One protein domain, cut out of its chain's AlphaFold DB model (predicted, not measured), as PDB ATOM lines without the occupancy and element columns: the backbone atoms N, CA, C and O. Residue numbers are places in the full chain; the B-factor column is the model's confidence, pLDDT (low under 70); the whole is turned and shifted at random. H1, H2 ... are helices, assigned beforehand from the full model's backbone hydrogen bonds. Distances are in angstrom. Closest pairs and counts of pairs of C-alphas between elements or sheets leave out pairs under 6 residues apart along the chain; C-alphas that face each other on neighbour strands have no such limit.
ATOM      1  N   MET A   1     -29.400 -26.933 -15.576       41.09
ATOM      2  CA  MET A   1     -30.565 -27.252 -16.434       41.09
ATOM      3  C   MET A   1     -30.956 -25.946 -17.103       41.09
ATOM      4  O   MET A   1     -31.384 -25.062 -16.384       41.09
ATOM      5  N   SER A   2     -30.728 -25.767 -18.406       45.47
ATOM      6  CA  SER A   2     -31.156 -24.535 -19.086       45.47
ATOM      7  C   SER A   2     -32.682 -24.509 -19.115       45.47
ATOM      8  O   SER A   2     -33.299 -25.501 -19.518       45.47
ATOM      9  N   ALA A   3     -33.287 -23.425 -18.643       53.66
ATOM     10  CA  ALA A   3     -34.732 -23.272 -18.665       53.66
ATOM     11  C   ALA A   3     -35.259 -23.424 -20.092       53.66
ATOM     12  O   ALA A   3     -34.623 -22.964 -21.043       53.66
ATOM     13  N   ALA A   4     -36.383 -24.125 -20.265       62.94
ATOM     14  CA  ALA A   4     -36.955 -24.221 -21.595       62.94
ATOM     15  C   ALA A   4     -37.404 -22.817 -22.030       62.94
ATOM     16  O   ALA A   4     -37.987 -22.081 -21.228       62.94
ATOM     17  N   PRO A   5     -37.135 -22.434 -23.281       69.38
ATOM     18  CA  PRO A   5     -37.519 -21.123 -23.760       69.38
ATOM     19  C   PRO A   5     -39.050 -20.982 -23.720       69.38
ATOM     20  O   PRO A   5     -39.797 -21.965 -23.830       69.38
ATOM     21  N   TRP A   6     -39.513 -19.743 -23.557       82.12
ATOM     22  CA  TRP A   6     -40.923 -19.336 -23.628       82.12
ATOM     23  C   TRP A   6     -41.814 -19.629 -22.409       82.12
ATOM     24  O   TRP A   6     -43.046 -19.642 -22.510       82.12
ATOM     25  N   TYR A   7     -41.238 -19.935 -21.242       86.19
ATOM     26  CA  TYR A   7     -42.035 -20.224 -20.044       86.19
ATOM     27  C   TYR A   7     -42.845 -19.030 -19.533       86.19
ATOM     28  O   TYR A   7     -43.971 -19.233 -19.071       86.19
ATOM     29  N   ARG A   8     -42.320 -17.804 -19.643       85.50
ATOM     30  CA  ARG A   8     -42.970 -16.581 -19.146       85.50
ATOM     31  C   ARG A   8     -44.243 -16.276 -19.937       85.50
ATOM     32  O   ARG A   8     -45.310 -16.092 -19.358       85.50
ATOM     33  N   GLU A   9     -44.148 -16.335 -21.258       88.50
ATOM     34  CA  GLU A   9     -45.222 -16.083 -22.218       88.50
ATOM     35  C   GLU A   9     -46.321 -17.139 -22.091       88.50
ATOM     36  O   GLU A   9     -47.513 -16.829 -22.031       88.50
ATOM     37  N   ARG A  10     -45.924 -18.412 -21.981       89.19
ATOM     38  CA  ARG A  10     -46.860 -19.530 -21.802       89.19
ATOM     39  C   ARG A  10     -47.562 -19.470 -20.446       89.19
ATOM     40  O   ARG A  10     -48.756 -19.767 -20.376       89.19
ATOM     41  N   ALA A  11     -46.856 -19.070 -19.387       88.44
ATOM     42  CA  ALA A  11     -47.453 -18.846 -18.075       88.44
ATOM     43  C   ALA A  11     -48.488 -17.716 -18.130       88.44
ATOM     44  O   ALA A  11     -49.633 -17.941 -17.746       88.44
ATOM     45  N   ALA A  12     -48.126 -16.547 -18.669       87.62
ATOM     46  CA  ALA A  12     -49.017 -15.390 -18.780       87.62
ATOM     47  C   ALA A  12     -50.294 -15.714 -19.573       87.62
ATOM     48  O   ALA A  12     -51.406 -15.452 -19.111       87.62
ATOM     49  N   TYR A  13     -50.153 -16.388 -20.716       90.50
ATOM     50  CA  TYR A  13     -51.291 -16.823 -21.526       90.50
ATOM     51  C   TYR A  13     -52.236 -17.769 -20.778       90.50
ATOM     52  O   TYR A  13     -53.458 -17.621 -20.846       90.50
ATOM     53  N   LEU A  14     -51.691 -18.758 -20.061       90.69
ATOM     54  CA  LEU A  14     -52.513 -19.684 -19.286       90.69
ATOM     55  C   LEU A  14     -53.145 -18.995 -18.072       90.69
ATOM     56  O   LEU A  14     -54.299 -19.290 -17.765       90.69
ATOM     57  N   MET A  15     -52.450 -18.066 -17.409       89.88
ATOM     58  CA  MET A  15     -53.011 -17.277 -16.306       89.88
ATOM     59  C   MET A  15     -54.223 -16.464 -16.767       89.88
ATOM     60  O   MET A  15     -55.252 -16.517 -16.101       89.88
ATOM     61  N   GLY A  16     -54.138 -15.801 -17.926       87.38
ATOM     62  CA  GLY A  16     -55.241 -15.004 -18.476       87.38
ATOM     63  C   GLY A  16     -56.471 -15.823 -18.890       87.38
ATOM     64  O   GLY A  16     -57.576 -15.295 -18.938       87.38
ATOM     65  N   LYS A  17     -56.310 -17.126 -19.163       88.00
ATOM     66  CA  LYS A  17     -57.409 -18.017 -19.588       88.00
ATOM     67  C   LYS A  17     -57.899 -18.981 -18.512       88.00
ATOM     68  O   LYS A  17     -58.847 -19.728 -18.753       88.00
ATOM     69  N   SER A  18     -57.253 -19.026 -17.350       88.88
ATOM     70  CA  SER A  18     -57.547 -20.021 -16.318       88.88
ATOM     71  C   SER A  18     -58.134 -19.395 -15.061       88.88
ATOM     72  O   SER A  18     -57.659 -18.384 -14.555       88.88
ATOM     73  N   ARG A  19     -59.164 -20.048 -14.519       87.31
ATOM     74  CA  ARG A  19     -59.740 -19.701 -13.215       87.31
ATOM     75  C   ARG A  19     -58.931 -20.331 -12.083       87.31
ATOM     76  O   ARG A  19     -58.337 -21.403 -12.268       87.31
ATOM     77  N   ALA A  20     -58.952 -19.698 -10.911       82.81
ATOM     78  CA  ALA A  20     -58.348 -20.233  -9.695       82.81
ATOM     79  C   ALA A  20     -58.823 -21.672  -9.420       82.81
ATOM     80  O   ALA A  20     -59.956 -22.048  -9.729       82.81
ATOM     81  N   GLY A  21     -57.925 -22.519  -8.915       78.44
ATOM     82  CA  GLY A  21     -58.239 -23.921  -8.640       78.44
ATOM     83  C   GLY A  21     -58.376 -24.818  -9.878       78.44
ATOM     84  O   GLY A  21     -58.651 -26.005  -9.738       78.44
ATOM     85  N   THR A  22     -58.161 -24.355 -11.108       86.50
ATOM     86  CA  THR A  22     -58.195 -25.249 -12.286       86.50
ATOM     87  C   THR A  22     -56.853 -25.955 -12.522       86.50
ATOM     88  O   THR A  22     -55.803 -25.551 -12.021       86.50
ATOM     89  N   SER A  23     -56.853 -27.055 -13.282       86.38
ATOM     90  CA  SER A  23     -55.606 -27.712 -13.711       86.38
ATOM     91  C   SER A  23     -54.786 -26.829 -14.660       86.38
ATOM     92  O   SER A  23     -53.558 -26.890 -14.631       86.38
ATOM     93  N   ALA A  24     -55.452 -25.985 -15.455       86.44
ATOM     94  CA  ALA A  24     -54.817 -24.976 -16.297       86.44
ATOM     95  C   ALA A  24     -54.084 -23.916 -15.459       86.44
ATOM     96  O   ALA A  24     -52.929 -23.616 -15.751       86.44
ATOM     97  N   ARG A  25     -54.701 -23.446 -14.364       88.44
ATOM     98  CA  ARG A  25     -54.078 -22.500 -13.428       88.44
ATOM     99  C   ARG A  25     -52.812 -23.065 -12.798       88.44
ATOM    100  O   ARG A  25     -51.761 -22.441 -12.857       88.44
ATOM    101  N   ARG A  26     -52.876 -24.310 -12.321       88.44
ATOM    102  CA  ARG A  26     -51.699 -25.013 -11.793       88.44
ATOM    103  C   ARG A  26     -50.560 -25.104 -12.813       88.44
ATOM    104  O   ARG A  26     -49.399 -24.957 -12.452       88.44
ATOM    105  N   ARG A  27     -50.864 -25.392 -14.084       89.50
ATOM    106  CA  ARG A  27     -49.839 -25.434 -15.146       89.50
ATOM    107  C   ARG A  27     -49.193 -24.065 -15.327       89.50
ATOM    108  O   ARG A  27     -47.976 -23.999 -15.425       89.50
ATOM    109  N   ALA A  28     -49.990 -23.000 -15.317       88.50
ATOM    110  CA  ALA A  28     -49.498 -21.632 -15.394       88.50
ATOM    111  C   ALA A  28     -48.563 -21.285 -14.219       88.50
ATOM    112  O   ALA A  28     -47.478 -20.757 -14.440       88.50
ATOM    113  N   GLU A  29     -48.931 -21.666 -12.993       89.62
ATOM    114  CA  GLU A  29     -48.116 -21.476 -11.782       89.62
ATOM    115  C   GLU A  29     -46.793 -22.254 -11.835       89.62
ATOM    116  O   GLU A  29     -45.747 -21.717 -11.475       89.62
ATOM    117  N   ILE A  30     -46.810 -23.496 -12.338       90.12
ATOM    118  CA  ILE A  30     -45.589 -24.292 -12.542       90.12
ATOM    119  C   ILE A  30     -44.653 -23.590 -13.532       90.12
ATOM    120  O   ILE A  30     -43.473 -23.427 -13.234       90.12
ATOM    121  N   LEU A  31     -45.176 -23.136 -14.676       89.12
ATOM    122  CA  LEU A  31     -44.375 -22.423 -15.674       89.12
ATOM    123  C   LEU A  31     -43.823 -21.100 -15.131       89.12
ATOM    124  O   LEU A  31     -42.655 -20.794 -15.352       89.12
ATOM    125  N   ALA A  32     -44.629 -20.335 -14.390       87.31
ATOM    126  CA  ALA A  32     -44.197 -19.083 -13.774       87.31
ATOM    127  C   ALA A  32     -43.061 -19.315 -12.766       87.31
ATOM    128  O   ALA A  32     -42.083 -18.569 -12.747       87.31
ATOM    129  N   ARG A  33     -43.155 -20.384 -11.967       86.44
ATOM    130  CA  ARG A  33     -42.094 -20.778 -11.035       86.44
ATOM    131  C   ARG A  33     -40.822 -21.196 -11.765       86.44
ATOM    132  O   ARG A  33     -39.733 -20.809 -11.351       86.44
ATOM    133  N   GLU A  34     -40.937 -21.977 -12.836       85.56
ATOM    134  CA  GLU A  34     -39.782 -22.371 -13.649       85.56
ATOM    135  C   GLU A  34     -39.118 -21.156 -14.317       85.56
ATOM    136  O   GLU A  34     -37.894 -21.054 -14.287       85.56
ATOM    137  N   ALA A  35     -39.897 -20.188 -14.811       83.75
ATOM    138  CA  ALA A  35     -39.377 -18.935 -15.365       83.75
ATOM    139  C   ALA A  35     -38.651 -18.070 -14.313       83.75
ATOM    140  O   ALA A  35     -37.586 -17.518 -14.586       83.75
ATOM    141  N   ARG A  36     -39.181 -17.982 -13.084       82.00
ATOM    142  CA  ARG A  36     -38.511 -17.284 -11.969       82.00
ATOM    143  C   ARG A  36     -37.217 -17.971 -11.533       82.00
ATOM    144  O   ARG A  36     -36.256 -17.308 -11.168       82.00
ATOM    145  N   ARG A  37     -37.181 -19.306 -11.557       80.62
ATOM    146  CA  ARG A  37     -35.960 -20.070 -11.254       80.62
ATOM    147  C   ARG A  37     -34.884 -19.855 -12.309       80.62
ATOM    148  O   ARG A  37     -33.729 -19.701 -11.944       80.62
ATOM    149  N   ALA A  38     -35.282 -19.819 -13.578       74.81
ATOM    150  CA  ALA A  38     -34.393 -19.563 -14.705       74.81
ATOM    151  C   ALA A  38     -33.684 -18.208 -14.595       74.81
ATOM    152  O   ALA A  38     -32.463 -18.141 -14.631       74.81
ATOM    153  N   THR A  39     -34.470 -17.151 -14.390       73.12
ATOM    154  CA  THR A  39     -33.971 -15.776 -14.254       73.12
ATOM    155  C   THR A  39     -33.051 -15.636 -13.044       73.12
ATOM    156  O   THR A  39     -31.951 -15.118 -13.161       73.12
ATOM    157  N   ARG A  40     -33.419 -16.195 -11.885       71.75
ATOM    158  CA  ARG A  40     -32.554 -16.150 -10.690       71.75
ATOM    159  C   ARG A  40     -31.264 -16.959 -10.829       71.75
ATOM    160  O   ARG A  40     -30.257 -16.562 -10.253       71.75
ATOM    161  N   SER A  41     -31.285 -18.076 -11.565       66.06
ATOM    162  CA  SER A  41     -30.065 -18.850 -11.820       66.06
ATOM    163  C   SER A  41     -29.067 -18.122 -12.721       66.06
ATOM    164  O   SER A  41     -27.877 -18.387 -12.588       66.06
ATOM    165  N   ASP A  42     -29.529 -17.204 -13.577       63.91
ATOM    166  CA  ASP A  42     -28.646 -16.338 -14.372       63.91
ATOM    167  C   ASP A  42     -28.058 -15.191 -13.533       63.91
ATOM    168  O   ASP A  42     -26.893 -14.850 -13.701       63.91
ATOM    169  N   VAL A  43     -28.812 -14.659 -12.562       66.44
ATOM    170  CA  VAL A  43     -28.381 -13.520 -11.719       66.44
ATOM    171  C   VAL A  43     -27.529 -13.958 -10.504       66.44
ATOM    172  O   VAL A  43     -27.054 -13.134  -9.729       66.44
ATOM    173  N   GLY A  44     -27.298 -15.262 -10.306       60.00
ATOM    174  CA  GLY A  44     -26.389 -15.776  -9.265       60.00
ATOM    175  C   GLY A  44     -26.857 -15.577  -7.814       60.00
ATOM    176  O   GLY A  44     -26.070 -15.752  -6.884       60.00
ATOM    177  N   VAL A  45     -28.128 -15.231  -7.591       61.53
ATOM    178  CA  VAL A  45     -28.671 -14.953  -6.249       61.53
ATOM    179  C   VAL A  45     -29.096 -16.252  -5.555       61.53
ATOM    180  O   VAL A  45     -29.901 -17.024  -6.080       61.53
ATOM    181  N   GLY A  46     -28.553 -16.477  -4.353       55.00
ATOM    182  CA  GLY A  46     -28.814 -17.638  -3.498       55.00
ATOM    183  C   GLY A  46     -30.279 -17.806  -3.069       55.00
ATOM    184  O   GLY A  46     -31.062 -16.863  -2.986       55.00
ATOM    185  N   GLU A  47     -30.647 -19.060  -2.818       50.72
ATOM    186  CA  GLU A  47     -32.017 -19.565  -2.725       50.72
ATOM    187  C   GLU A  47     -32.719 -19.198  -1.397       50.72
ATOM    188  O   GLU A  47     -32.622 -19.920  -0.409       50.72
ATOM    189  N   ALA A  48     -33.506 -18.118  -1.374       51.56
ATOM    190  CA  ALA A  48     -34.598 -17.985  -0.407       51.56
ATOM    191  C   ALA A  48     -35.862 -18.608  -1.018       51.56
ATOM    192  O   ALA A  48     -36.488 -18.046  -1.925       51.56
ATOM    193  N   VAL A  49     -36.220 -19.809  -0.557       54.28
ATOM    194  CA  VAL A  49     -37.455 -20.510  -0.935       54.28
ATOM    195  C   VAL A  49     -38.643 -19.777  -0.307       54.28
ATOM    196  O   VAL A  49     -39.237 -20.243   0.662       54.28
ATOM    197  N   ALA A  50     -39.015 -18.620  -0.856       53.97
ATOM    198  CA  ALA A  50     -40.369 -18.122  -0.671       53.97
ATOM    199  C   ALA A  50     -41.300 -19.225  -1.191       53.97
ATOM    200  O   ALA A  50     -41.139 -19.702  -2.323       53.97
ATOM    201  N   GLN A  51     -42.180 -19.720  -0.323       53.81
ATOM    202  CA  GLN A  51     -43.129 -20.774  -0.647       53.81
ATOM    203  C   GLN A  51     -44.093 -20.257  -1.717       53.81
ATOM    204  O   GLN A  51     -45.152 -19.723  -1.421       53.81
ATOM    205  N   ASP A  52     -43.707 -20.401  -2.983       60.81
ATOM    206  CA  ASP A  52     -44.608 -20.214  -4.113       60.81
ATOM    207  C   ASP A  52     -45.681 -21.304  -4.000       60.81
ATOM    208  O   ASP A  52     -45.461 -22.460  -4.386       60.81
ATOM    209  N   GLU A  53     -46.822 -20.949  -3.415       67.50
ATOM    210  CA  GLU A  53     -47.973 -21.831  -3.293       67.50
ATOM    211  C   GLU A  53     -48.465 -22.204  -4.693       67.50
ATOM    212  O   GLU A  53     -49.067 -21.417  -5.419       67.50
ATOM    213  N   ILE A  54     -48.170 -23.437  -5.107       76.00
ATOM    214  CA  ILE A  54     -48.734 -24.016  -6.322       76.00
ATOM    215  C   ILE A  54     -50.041 -24.690  -5.936       76.00
ATOM    216  O   ILE A  54     -50.062 -25.562  -5.061       76.00
ATOM    217  N   THR A  55     -51.105 -24.384  -6.676       78.94
ATOM    218  CA  THR A  55     -52.398 -25.052  -6.554       78.94
ATOM    219  C   THR A  55     -52.192 -26.575  -6.512       78.94
ATOM    220  O   THR A  55     -51.554 -27.148  -7.412       78.94
ATOM    221  N   PRO A  56     -52.740 -27.290  -5.512       80.19
ATOM    222  CA  PRO A  56     -52.509 -28.720  -5.381       80.19
ATOM    223  C   PRO A  56     -52.979 -29.483  -6.627       80.19
ATOM    224  O   PRO A  56     -53.932 -29.104  -7.321       80.19
ATOM    225  N   ALA A  57     -52.292 -30.586  -6.935       82.88
ATOM    226  CA  ALA A  57     -52.641 -31.434  -8.072       82.88
ATOM    227  C   ALA A  57     -54.103 -31.895  -7.978       82.88
ATOM    228  O   ALA A  57     -54.609 -32.140  -6.884       82.88
ATOM    229  N   LEU A  58     -54.769 -32.048  -9.131       82.19
ATOM    230  CA  LEU A  58     -56.169 -32.480  -9.186       82.19
ATOM    231  C   LEU A  58     -56.386 -33.765  -8.376       82.19
ATOM    232  O   LEU A  58     -57.318 -33.830  -7.589       82.19
ATOM    233  N   TRP A  59     -55.474 -34.734  -8.496       80.12
ATOM    234  CA  TRP A  59     -55.513 -35.975  -7.722       80.12
ATOM    235  C   TRP A  59     -55.536 -35.734  -6.208       80.12
ATOM    236  O   TRP A  59     -56.396 -36.260  -5.512       80.12
ATOM    237  N   ARG A  60     -54.647 -34.869  -5.700       82.25
ATOM    238  CA  ARG A  60     -54.582 -34.529  -4.270       82.25
ATOM    239  C   ARG A  60     -55.864 -33.839  -3.803       82.25
ATOM    240  O   ARG A  60     -56.374 -34.170  -2.743       82.25
ATOM    241  N   ARG A  61     -56.425 -32.944  -4.618       81.00
ATOM    242  CA  ARG A  61     -57.699 -32.268  -4.317       81.00
ATOM    243  C   ARG A  61     -58.883 -33.221  -4.314       81.00
ATOM    244  O   ARG A  61     -59.780 -33.093  -3.495       81.00
ATOM    245  N   VAL A  62     -58.897 -34.163  -5.245       80.94
ATOM    246  CA  VAL A  62     -59.982 -35.131  -5.391       80.94
ATOM    247  C   VAL A  62     -59.935 -36.188  -4.284       80.94
ATOM    248  O   VAL A  62     -60.988 -36.564  -3.772       80.94
ATOM    249  N   MET A  63     -58.739 -36.628  -3.892       80.12
ATOM    250  CA  MET A  63     -58.535 -37.626  -2.836       80.12
ATOM    251  C   MET A  63     -58.608 -37.035  -1.422       80.12
ATOM    252  O   MET A  63     -59.024 -37.737  -0.502       80.12
ATOM    253  N   GLY A  64     -58.242 -35.760  -1.258       75.62
ATOM    254  CA  GLY A  64     -58.240 -35.044   0.021       75.62
ATOM    255  C   GLY A  64     -59.596 -34.485   0.457       75.62
ATOM    256  O   GLY A  64     -59.691 -33.957   1.554       75.62
ATOM    257  N   LYS A  65     -60.656 -34.590  -0.358       79.50
ATOM    258  CA  LYS A  65     -62.010 -34.217   0.082       79.50
ATOM    259  C   LYS A  65     -62.497 -35.207   1.144       79.50
ATOM    260  O   LYS A  65     -62.802 -36.357   0.820       79.50
ATOM    261  N   GLU A  66     -62.576 -34.739   2.387       67.81
ATOM    262  CA  GLU A  66     -62.951 -35.525   3.572       67.81
ATOM    263  C   GLU A  66     -64.348 -36.156   3.450       67.81
ATOM    264  O   GLU A  66     -64.538 -37.298   3.851       67.81
ATOM    265  N   GLY A  67     -65.286 -35.508   2.749       67.12
ATOM    266  CA  GLY A  67     -66.637 -36.040   2.508       67.12
ATOM    267  C   GLY A  67     -66.765 -37.108   1.409       67.12
ATOM    268  O   GLY A  67     -67.873 -37.544   1.103       67.12
ATOM    269  N   ARG A  68     -65.675 -37.532   0.752       78.62
ATOM    270  CA  ARG A  68     -65.750 -38.547  -0.313       78.62
ATOM    271  C   ARG A  68     -65.641 -39.951   0.286       78.62
ATOM    272  O   ARG A  68     -64.556 -40.363   0.696       78.62
TER     273      ARG A  68
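What this domain is: This is residues 1 to 68 of the 273 residues of an uncharacterized protein of Gordonia amarae (UniProt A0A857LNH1). The long helix H2 and the shorter H1 lie side by side as a helical hairpin, and beyond H2 a long loop, residues 43 to 57, folds back to the small helix H3 near the beginning of H2. Residues 62 to 68 stick out at that end. The 68 printed residues, all helix by class, hold H1, H2 and H3 in that order and no named strand. The whole is loose and elongated, with a radius of gyration of the C-alphas of 14.2 A and spans of 47 by 26 by 17 A.

Where its parts are: H2, residues 23 to 42, measures 29.3 A from first to last C-alpha. H1, residues 7 to 17, measures 15.5 A and begins at C-alpha 7 (-42.035, -20.224, -20.044). H3, residues 58 to 63, measures 8.5 A and ends at C-alpha 63 (-58.535, -37.626, -2.836).

How they stand to each other: H2 and H1 touch at a shallow tilt of 27 degrees, opposite ways; their closest C-alphas, of Ala 28 and Ala 11, are 4.4 A apart. H2 and H3 are close but not clearly touching, the closest C-alphas being those of Ser 23 and Leu 58 at 6.6 A. H1 and H3 are apart. In H1, H2 and H3 every O i to N i+4 pair is within hydrogen-bond range.

The domain as a whole: The C-alphas farthest apart, of Val 43 and Gly 67, are 46.6 A apart. The printed part has no cut; the link from H1 to H2 is tight, that from H2 to H3 long. The pLDDT is under 70 in residues 1 to 5, 41 to 53 and 66 to 67.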